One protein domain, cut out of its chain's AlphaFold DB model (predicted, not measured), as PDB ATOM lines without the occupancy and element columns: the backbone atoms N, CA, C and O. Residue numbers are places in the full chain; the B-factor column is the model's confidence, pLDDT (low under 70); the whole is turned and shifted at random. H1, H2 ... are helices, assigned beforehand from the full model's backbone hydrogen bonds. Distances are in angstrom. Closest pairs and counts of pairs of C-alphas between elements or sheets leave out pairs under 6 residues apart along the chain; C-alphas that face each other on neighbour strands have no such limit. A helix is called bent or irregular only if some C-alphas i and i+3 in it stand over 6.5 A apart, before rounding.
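Overview. This is residues 126 to 197 of the 232 residues of the protein "DNA-directed RNA polymerase" of Araneus ventricosus (UniProt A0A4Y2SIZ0). H3, the longest helix, has H2 loosely beside it, running opposite ways, while H1 and H3 meet near their last residues as a V, with residues 126 to 134 sticking out. The 72 printed residues, with helices H1, H2, H3 and no named strand, are all helix by class. The whole is flat, 37 by 34 by 17 A, and only just compact, close to loose, with a radius of gyration of the C-alphas of 13.1 A.

Arrangement. H3, residues 168 to 183, touches H1, residues 127 to 139, the closest C-alphas being Ser 139 and Cys 182, 5.1 A apart. H1 touches with residues 135 to 139 alone, at a steep tilt of 55 degrees, the same way. H2, residues 151 to 161, is close to H3 but not clearly touching; the closest C-alphas, Leu 161 and Lys 171, are 7.4 A apart, at a shallow tilt of 15 degrees, opposite ways. H1 and H2 are apart. Every O i to N i+4 pair is within hydrogen-bond range in H2 and H3, and 7 of 9 in H1.

Along the chain. From first to last C-alpha H3 measures 22.7 A, ending at (75.164, 96.819, 133.523), and H2 15.2 A. H1, 19.6 A, begins at (68.120, 115.836, 143.340) and is irregular: C-alphas 128 and 131 are 7.5 A apart.

Size, cuts and confidence. The C-alphas farthest apart, Asn 165 and Thr 194, are 37.4 A apart. The printed part has no cut; the link H1 to H2 is long. No printed residue is under 70 in pLDDT.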
ATOM      1  N   HIS A 126      69.616 113.745 147.325       87.44
ATOM      2  CA  HIS A 126      69.847 115.040 146.705       87.44
ATOM      3  C   HIS A 126      69.540 114.975 145.200       87.44
ATOM      4  O   HIS A 126      70.170 114.211 144.462       87.44
ATOM      5  N   VAL A 127      68.621 115.825 144.730       89.19
ATOM      6  CA  VAL A 127      68.120 115.836 143.340       89.19
ATOM      7  C   VAL A 127      69.256 115.962 142.317       89.19
ATOM      8  O   VAL A 127      69.273 115.260 141.309       89.19
ATOM      9  N   GLY A 128      70.274 116.779 142.611       87.12
ATOM     10  CA  GLY A 128      71.432 116.958 141.727       87.12
ATOM     11  C   GLY A 128      72.334 115.723 141.588       87.12
ATOM     12  O   GLY A 128      73.027 115.588 140.583       87.12
ATOM     13  N   TYR A 129      72.318 114.804 142.561       87.25
ATOM     14  CA  TYR A 129      73.136 113.584 142.538       87.25
ATOM     15  C   TYR A 129      72.341 112.335 142.167       87.25
ATOM     16  O   TYR A 129      72.941 111.285 141.953       87.25
ATOM     17  N   PHE A 130      71.019 112.440 142.032       87.19
ATOM     18  CA  PHE A 130      70.132 111.303 141.803       87.19
ATOM     19  C   PHE A 130      70.562 110.435 140.605       87.19
ATOM     20  O   PHE A 130      70.776 109.232 140.745       87.19
ATOM     21  N   ARG A 131      70.851 111.058 139.454       85.50
ATOM     22  CA  ARG A 131      71.360 110.362 138.253       85.50
ATOM     23  C   ARG A 131      72.701 109.658 138.478       85.50
ATOM     24  O   ARG A 131      72.937 108.556 137.978       85.50
ATOM     25  N   SER A 132      73.601 110.292 139.227       86.56
ATOM     26  CA  SER A 132      74.908 109.714 139.551       86.56
ATOM     27  C   SER A 132      74.774 108.538 140.516       86.56
ATOM     28  O   SER A 132      75.462 107.537 140.341       86.56
ATOM     29  N   ILE A 133      73.853 108.623 141.479       88.50
ATOM     30  CA  ILE A 133      73.548 107.543 142.422       88.50
ATOM     31  C   ILE A 133      73.050 106.313 141.664       88.50
ATOM     32  O   ILE A 133      73.584 105.228 141.867       88.50
ATOM     33  N   ILE A 134      72.114 106.477 140.724       88.38
ATOM     34  CA  ILE A 134      71.623 105.366 139.892       88.38
ATOM     35  C   ILE A 134      72.763 104.720 139.104       88.38
ATOM     36  O   ILE A 134      72.897 103.499 139.102       88.38
ATOM     37  N   THR A 135      73.636 105.531 138.506       87.50
ATOM     38  CA  THR A 135      74.815 105.037 137.774       87.50
ATOM     39  C   THR A 135      75.740 104.197 138.669       87.50
ATOM     40  O   THR A 135      76.257 103.155 138.252       87.50
ATOM     41  N   ILE A 136      75.943 104.620 139.921       89.56
ATOM     42  CA  ILE A 136      76.743 103.874 140.902       89.56
ATOM     43  C   ILE A 136      76.028 102.578 141.290       89.56
ATOM     44  O   ILE A 136      76.643 101.516 141.244       89.56
ATOM     45  N   LEU A 137      74.729 102.638 141.600       89.31
ATOM     46  CA  LEU A 137      73.912 101.476 141.962       89.31
ATOM     47  C   LEU A 137      73.863 100.431 140.842       89.31
ATOM     48  O   LEU A 137      73.866  99.234 141.117       89.31
ATOM     49  N   GLN A 138      73.875 100.848 139.579       89.06
ATOM     50  CA  GLN A 138      74.002  99.952 138.428       89.06
ATOM     51  C   GLN A 138      75.371  99.253 138.369       89.06
ATOM     52  O   GLN A 138      75.462  98.125 137.894       89.06
ATOM     53  N   SER A 139      76.422  99.891 138.889       89.25
ATOM     54  CA  SER A 139      77.808  99.418 138.792       89.25
ATOM     55  C   SER A 139      78.274  98.562 139.980       89.25
ATOM     56  O   SER A 139      79.321  97.914 139.900       89.25
ATOM     57  N   ILE A 140      77.511  98.541 141.079       91.06
ATOM     58  CA  ILE A 140      77.831  97.795 142.306       91.06
ATOM     59  C   ILE A 140      76.843  96.659 142.582       91.06
ATOM     60  O   ILE A 140      75.686  96.662 142.145       91.06
ATOM     61  N   CYS A 141      77.324  95.654 143.310       90.31
ATOM     62  CA  CYS A 141      76.525  94.521 143.738       90.31
ATOM     63  C   CYS A 141      75.703  94.893 144.974       90.31
ATOM     64  O   CYS A 141      76.230  95.471 145.921       90.31
ATOM     65  N   LYS A 142      74.419  94.531 144.975       88.12
ATOM     66  CA  LYS A 142      73.453  94.970 145.992       88.12
ATOM     67  C   LYS A 142      73.589  94.183 147.298       88.12
ATOM     68  O   LYS A 142      73.154  94.650 148.338       88.12
ATOM     69  N   THR A 143      74.235  93.018 147.247       89.38
ATOM     70  CA  THR A 143      74.495  92.170 148.414       89.38
ATOM     71  C   THR A 143      75.876  92.428 149.016       89.38
ATOM     72  O   THR A 143      75.981  92.659 150.212       89.38
ATOM     73  N   CYS A 144      76.941  92.434 148.207       88.94
ATOM     74  CA  CYS A 144      78.315  92.562 148.714       88.94
ATOM     75  C   CYS A 144      78.945  93.954 148.560       88.94
ATOM     76  O   CYS A 144      80.119  94.108 148.886       88.94
ATOM     77  N   ALA A 145      78.226  94.939 148.010       89.19
ATOM     78  CA  ALA A 145      78.691  96.314 147.777       89.19
ATOM     79  C   ALA A 145      79.975  96.462 146.926       89.19
ATOM     80  O   ALA A 145      80.500  97.563 146.765       89.19
ATOM     81  N   ARG A 146      80.479  95.372 146.330       88.19
ATOM     82  CA  ARG A 146      81.640  95.377 145.429       88.19
ATOM     83  C   ARG A 146      81.227  95.739 144.004       88.19
ATOM     84  O   ARG A 146      80.122  95.424 143.564       88.19
ATOM     85  N   VAL A 147      82.137  96.369 143.267       90.62
ATOM     86  CA  VAL A 147      81.957  96.699 141.843       90.62
ATOM     87  C   VAL A 147      81.821  95.412 141.019       90.62
ATOM     88  O   VAL A 147      82.570  94.463 141.250       90.62
ATOM     89  N   LEU A 148      80.913  95.372 140.033       90.19
ATOM     90  CA  LEU A 148      80.721  94.220 139.128       90.19
ATOM     91  C   LEU A 148      81.825  94.120 138.056       90.19
ATOM     92  O   LEU A 148      81.573  93.939 136.867       90.19
ATOM     93  N   LEU A 149      83.086  94.213 138.460       90.94
ATOM     94  CA  LEU A 149      84.235  94.010 137.582       90.94
ATOM     95  C   LEU A 149      85.043  92.808 138.050       90.94
ATOM     96  O   LEU A 149      85.185  92.573 139.250       90.94
ATOM     97  N   LYS A 150      85.585  92.056 137.088       90.94
ATOM     98  CA  LYS A 150      86.584  91.030 137.397       90.94
ATOM     99  C   LYS A 150      87.870  91.715 137.888       90.94
ATOM    100  O   LYS A 150      88.113  92.869 137.518       90.94
ATOM    101  N   PRO A 151      88.705  91.039 138.694       89.00
ATOM    102  CA  PRO A 151      89.956  91.619 139.186       89.00
ATOM    103  C   PRO A 151      90.864  92.110 138.048       89.00
ATOM    104  O   PRO A 151      91.397  93.212 138.133       89.00
ATOM    105  N   GLU A 152      90.948  91.365 136.945       91.50
ATOM    106  CA  GLU A 152      91.726  91.733 135.751       91.50
ATOM    107  C   GLU A 152      91.255  93.052 135.118       91.50
ATOM    108  O   GLU A 152      92.039  93.978 134.909       91.50
ATOM    109  N   GLU A 153      89.947  93.179 134.869       89.94
ATOM    110  CA  GLU A 153      89.349  94.394 134.306       89.94
ATOM    111  C   GLU A 153      89.551  95.586 135.246       89.94
ATOM    112  O   GLU A 153      89.898  96.685 134.813       89.94
ATOM    113  N   ARG A 154      89.367  95.365 136.554       89.19
ATOM    114  CA  ARG A 154      89.565  96.390 137.581       89.19
ATOM    115  C   ARG A 154      91.002  96.911 137.580       89.19
ATOM    116  O   ARG A 154      91.183  98.125 137.669       89.19
ATOM    117  N   MET A 155      92.000  96.031 137.475       91.06
ATOM    118  CA  MET A 155      93.408  96.433 137.405       91.06
ATOM    119  C   MET A 155      93.674  97.285 136.163       91.06
ATOM    120  O   MET A 155      94.151  98.411 136.300       91.06
ATOM    121  N   LYS A 156      93.225  96.829 134.985       92.50
ATOM    122  CA  LYS A 156      93.374  97.563 133.718       92.50
ATOM    123  C   LYS A 156      92.819  98.988 133.793       92.50
ATOM    124  O   LYS A 156      93.490  99.947 133.417       92.50
ATOM    125  N   TYR A 157      91.591  99.160 134.287       90.38
ATOM    126  CA  TYR A 157      91.003 100.496 134.423       90.38
ATOM    127  C   TYR A 157      91.682 101.327 135.517       90.38
ATOM    128  O   TYR A 157      91.839 102.539 135.353       90.38
ATOM    129  N   SER A 158      92.114 100.700 136.615       89.25
ATOM    130  CA  SER A 158      92.812 101.398 137.696       89.25
ATOM    131  C   SER A 158      94.156 101.968 137.248       89.25
ATOM    132  O   SER A 158      94.495 103.067 137.678       89.25
ATOM    133  N   GLU A 159      94.914 101.257 136.417       91.00
ATOM    134  CA  GLU A 159      96.206 101.725 135.903       91.00
ATOM    135  C   GLU A 159      96.044 102.972 135.036       91.00
ATOM    136  O   GLU A 159      96.748 103.963 135.222       91.00
ATOM    137  N   ILE A 160      95.044 102.971 134.150       89.19
ATOM    138  CA  ILE A 160      94.745 104.117 133.284       89.19
ATOM    139  C   ILE A 160      94.320 105.333 134.118       89.19
ATOM    140  O   ILE A 160      94.715 106.460 133.820       89.19
ATOM    141  N   LEU A 161      93.520 105.128 135.169       86.81
ATOM    142  CA  LEU A 161      93.029 106.212 136.026       86.81
ATOM    143  C   LEU A 161      94.105 106.804 136.948       86.81
ATOM    144  O   LEU A 161      93.963 107.959 137.347       86.81
ATOM    145  N   LYS A 162      95.164 106.047 137.264       88.44
ATOM    146  CA  LYS A 162      96.313 106.509 138.065       88.44
ATOM    147  C   LYS A 162      97.271 107.419 137.293       88.44
ATOM    148  O   LYS A 162      98.137 108.037 137.903       88.44
ATOM    149  N   GLN A 163      97.134 107.519 135.970       87.81
ATOM    150  CA  GLN A 163      97.985 108.390 135.161       87.81
ATOM    151  C   GLN A 163      97.762 109.873 135.538       87.81
ATOM    152  O   GLN A 163      96.614 110.333 135.520       87.81
ATOM    153  N   PRO A 164      98.826 110.653 135.823       81.19
ATOM    154  CA  PRO A 164      98.704 112.017 136.352       81.19
ATOM    155  C   PRO A 164      98.059 112.999 135.361       81.19
ATOM    156  O   PRO A 164      97.289 113.867 135.762       81.19
ATOM    157  N   ASN A 165      98.282 112.811 134.057       84.75
ATOM    158  CA  ASN A 165      97.883 113.765 133.011       84.75
ATOM    159  C   ASN A 165      96.648 113.325 132.211       84.75
ATOM    160  O   ASN A 165      96.545 113.544 131.003       84.75
ATOM    161  N   ILE A 166      95.689 112.665 132.860       88.06
ATOM    162  CA  ILE A 166      94.481 112.205 132.176       88.06
ATOM    163  C   ILE A 166      93.435 113.329 132.037       88.06
ATOM    164  O   ILE A 166      92.900 113.852 133.020       88.06
ATOM    165  N   ASN A 167      93.091 113.653 130.787       90.31
ATOM    166  CA  ASN A 167      92.058 114.632 130.440       90.31
ATOM    167  C   ASN A 167      90.675 114.224 131.000       90.31
ATOM    168  O   ASN A 167      90.302 113.045 131.009       90.31
ATOM    169  N   TYR A 168      89.881 115.214 131.416       87.88
ATOM    170  CA  TYR A 168      88.482 115.063 131.819       87.88
ATOM    171  C   TYR A 168      87.633 114.286 130.799       87.88
ATOM    172  O   TYR A 168      86.878 113.395 131.196       87.88
ATOM    173  N   LEU A 169      87.778 114.563 129.497       91.38
ATOM    174  CA  LEU A 169      87.018 113.866 128.448       91.38
ATOM    175  C   LEU A 169      87.336 112.364 128.420       91.38
ATOM    176  O   LEU A 169      86.426 111.535 128.375       91.38
ATOM    177  N   LYS A 170      88.621 112.005 128.551       90.44
ATOM    178  CA  LYS A 170      89.070 110.607 128.626       90.44
ATOM    179  C   LYS A 170      88.538 109.926 129.891       90.44
ATOM    180  O   LYS A 170      87.990 108.831 129.808       90.44
ATOM    181  N   LYS A 171      88.589 110.601 131.047       88.69
ATOM    182  CA  LYS A 171      87.964 110.131 132.299       88.69
ATOM    183  C   LYS A 171      86.457 109.884 132.133       88.69
ATOM    184  O   LYS A 171      85.952 108.868 132.604       88.69
ATOM    185  N   LYS A 172      85.734 110.790 131.465       89.50
ATOM    186  CA  LYS A 172      84.291 110.654 131.199       89.50
ATOM    187  C   LYS A 172      83.993 109.428 130.334       89.50
ATOM    188  O   LYS A 172      83.089 108.668 130.673       89.50
ATOM    189  N   GLN A 173      84.777 109.208 129.280       92.94
ATOM    190  CA  GLN A 173      84.621 108.051 128.401       92.94
ATOM    191  C   GLN A 173      84.900 106.730 129.127       92.94
ATOM    192  O   GLN A 173      84.109 105.797 129.019       92.94
ATOM    193  N   LEU A 174      85.971 106.663 129.924       92.06
ATOM    194  CA  LEU A 174      86.298 105.474 130.718       92.06
ATOM    195  C   LEU A 174      85.192 105.135 131.722       92.06
ATOM    196  O   LEU A 174      84.809 103.976 131.836       92.06
ATOM    197  N   ARG A 175      84.627 106.140 132.408       91.00
ATOM    198  CA  ARG A 175      83.483 105.921 133.308       91.00
ATOM    199  C   ARG A 175      82.293 105.316 132.569       91.00
ATOM    200  O   ARG A 175      81.716 104.356 133.062       91.00
ATOM    201  N   LYS A 176      81.954 105.844 131.387       92.31
ATOM    202  CA  LYS A 176      80.861 105.311 130.562       92.31
ATOM    203  C   LYS A 176      81.104 103.842 130.193       92.31
ATOM    204  O   LYS A 176      80.224 103.018 130.407       92.31
ATOM    205  N   GLN A 177      82.313 103.505 129.741       93.25
ATOM    206  CA  GLN A 177      82.693 102.126 129.410       93.25
ATOM    207  C   GLN A 177      82.589 101.181 130.615       93.25
ATOM    208  O   GLN A 177      82.050 100.086 130.494       93.25
ATOM    209  N   ILE A 178      83.066 101.609 131.788       92.56
ATOM    210  CA  ILE A 178      82.987 100.816 133.024       92.56
ATOM    211  C   ILE A 178      81.528 100.527 133.394       92.56
ATOM    212  O   ILE A 178      81.191  99.385 133.706       92.56
ATOM    213  N   VAL A 179      80.661 101.539 133.333       91.75
ATOM    214  CA  VAL A 179      79.231 101.393 133.642       91.75
ATOM    215  C   VAL A 179      78.567 100.424 132.663       91.75
ATOM    216  O   VAL A 179      77.881  99.502 133.093       91.75
ATOM    217  N   GLU A 180      78.821 100.566 131.360       91.81
ATOM    218  CA  GLU A 180      78.280  99.667 130.330       91.81
ATOM    219  C   GLU A 180      78.702  98.204 130.541       91.81
ATOM    220  O   GLU A 180      77.901  97.294 130.322       91.81
ATOM    221  N   LEU A 181      79.938  97.958 130.991       91.88
ATOM    222  CA  LEU A 181      80.405  96.612 131.337       91.88
ATOM    223  C   LEU A 181      79.712  96.052 132.579       91.88
ATOM    224  O   LEU A 181      79.415  94.858 132.625       91.88
ATOM    225  N   CYS A 182      79.457  96.890 133.584       90.25
ATOM    226  CA  CYS A 182      78.797  96.455 134.811       90.25
ATOM    227  C   CYS A 182      77.311  96.152 134.584       90.25
ATOM    228  O   CYS A 182      76.830  95.128 135.057       90.25
ATOM    229  N   VAL A 183      76.602  96.987 133.815       89.44
ATOM    230  CA  VAL A 183      75.164  96.819 133.523       89.44
ATOM    231  C   VAL A 183      74.879  95.516 132.773       89.44
ATOM    232  O   VAL A 183      73.844  94.892 132.988       89.44
ATOM    233  N   LYS A 184      75.807  95.066 131.920       88.62
ATOM    234  CA  LYS A 184      75.678  93.799 131.181       88.62
ATOM    235  C   LYS A 184      75.792  92.557 132.072       88.62
ATOM    236  O   LYS A 184      75.414  91.471 131.640       88.62
ATOM    237  N   LYS A 185      76.330  92.678 133.289       88.00
ATOM    238  CA  LYS A 185      76.567  91.541 134.184       88.00
ATOM    239  C   LYS A 185      75.390  91.353 135.134       88.00
ATOM    240  O   LYS A 185      75.175  92.144 136.043       88.00
ATOM    241  N   SER A 186      74.675  90.246 134.960       87.88
ATOM    242  CA  SER A 186      73.546  89.861 135.815       87.88
ATOM    243  C   SER A 186      73.964  89.119 137.087       87.88
ATOM    244  O   SER A 186      73.181  89.050 138.028       87.88
ATOM    245  N   VAL A 187      75.187  88.582 137.164       91.00
ATOM    246  CA  VAL A 187      75.679  87.803 138.316       91.00
ATOM    247  C   VAL A 187      76.968  88.414 138.854       91.00
ATOM    248  O   VAL A 187      77.869  88.780 138.096       91.00
ATOM    249  N   CYS A 188      77.056  88.551 140.179       91.06
ATOM    250  CA  CYS A 188      78.248  89.079 140.834       91.06
ATOM    251  C   CYS A 188      79.399  88.056 140.806       91.06
ATOM    252  O   CYS A 188      79.207  86.947 141.299       91.06
ATOM    253  N   PRO A 189      80.619  88.434 140.373       89.75
ATOM    254  CA  PRO A 189      81.763  87.518 140.330       89.75
ATOM    255  C   PRO A 189      82.322  87.137 141.710       89.75
ATOM    256  O   PRO A 189      83.175  86.263 141.791       89.75
ATOM    257  N   PHE A 190      81.889  87.801 142.788       90.56
ATOM    258  CA  PHE A 190      82.434  87.581 144.132       90.56
ATOM    259  C   PHE A 190      81.491  86.858 145.095       90.56
ATOM    260  O   PHE A 190      81.954  86.233 146.039       90.56
ATOM    261  N   CYS A 191      80.177  87.011 144.926       90.56
ATOM    262  CA  CYS A 191      79.181  86.427 145.835       90.56
ATOM    263  C   CYS A 191      78.088  85.642 145.104       90.56
ATOM    264  O   CYS A 191      77.146  85.192 145.743       90.56
ATOM    265  N   ASN A 192      78.174  85.532 143.772       90.44
ATOM    266  CA  ASN A 192      77.199  84.867 142.903       90.44
ATOM    267  C   ASN A 192      75.746  85.365 143.020       90.44
ATOM    268  O   ASN A 192      74.848  84.783 142.422       90.44
ATOM    269  N   ALA A 193      75.502  86.478 143.718       90.69
ATOM    270  CA  ALA A 193      74.181  87.081 143.792       90.69
ATOM    271  C   ALA A 193      73.755  87.649 142.429       90.69
ATOM    272  O   ALA A 193      74.550  88.295 141.731       90.69
ATOM    273  N   THR A 194      72.485  87.450 142.080       90.38
ATOM    274  CA  THR A 194      71.865  88.029 140.886       90.38
ATOM    275  C   THR A 194      71.590  89.520 141.098       90.38
ATOM    276  O   THR A 194      71.067  89.925 142.132       90.38
ATOM    277  N   ASN A 195      71.937  90.352 140.118       88.06
ATOM    278  CA  ASN A 195      71.702  91.792 140.122       88.06
ATOM    279  C   ASN A 195      70.750  92.143 138.971       88.06
ATOM    280  O   ASN A 195      71.056  91.882 137.810       88.06
ATOM    281  N   GLY A 196      69.599  92.728 139.308       84.19
ATOM    282  CA  GLY A 196      68.634  93.229 138.329       84.19
ATOM    283  C   GLY A 196      69.011  94.594 137.744       84.19
ATOM    284  O   GLY A 196      69.913  95.280 138.240       84.19
ATOM    285  N   LEU A 197      68.279  94.992 136.699       81.62
ATOM    286  CA  LEU A 197      68.339  96.331 136.112       81.62
ATOM    287  C   LEU A 197      67.817  97.365 137.120       81.62
ATOM    288  O   LEU A 197      66.767  97.176 137.728       81.62
TER     289      LEU A 197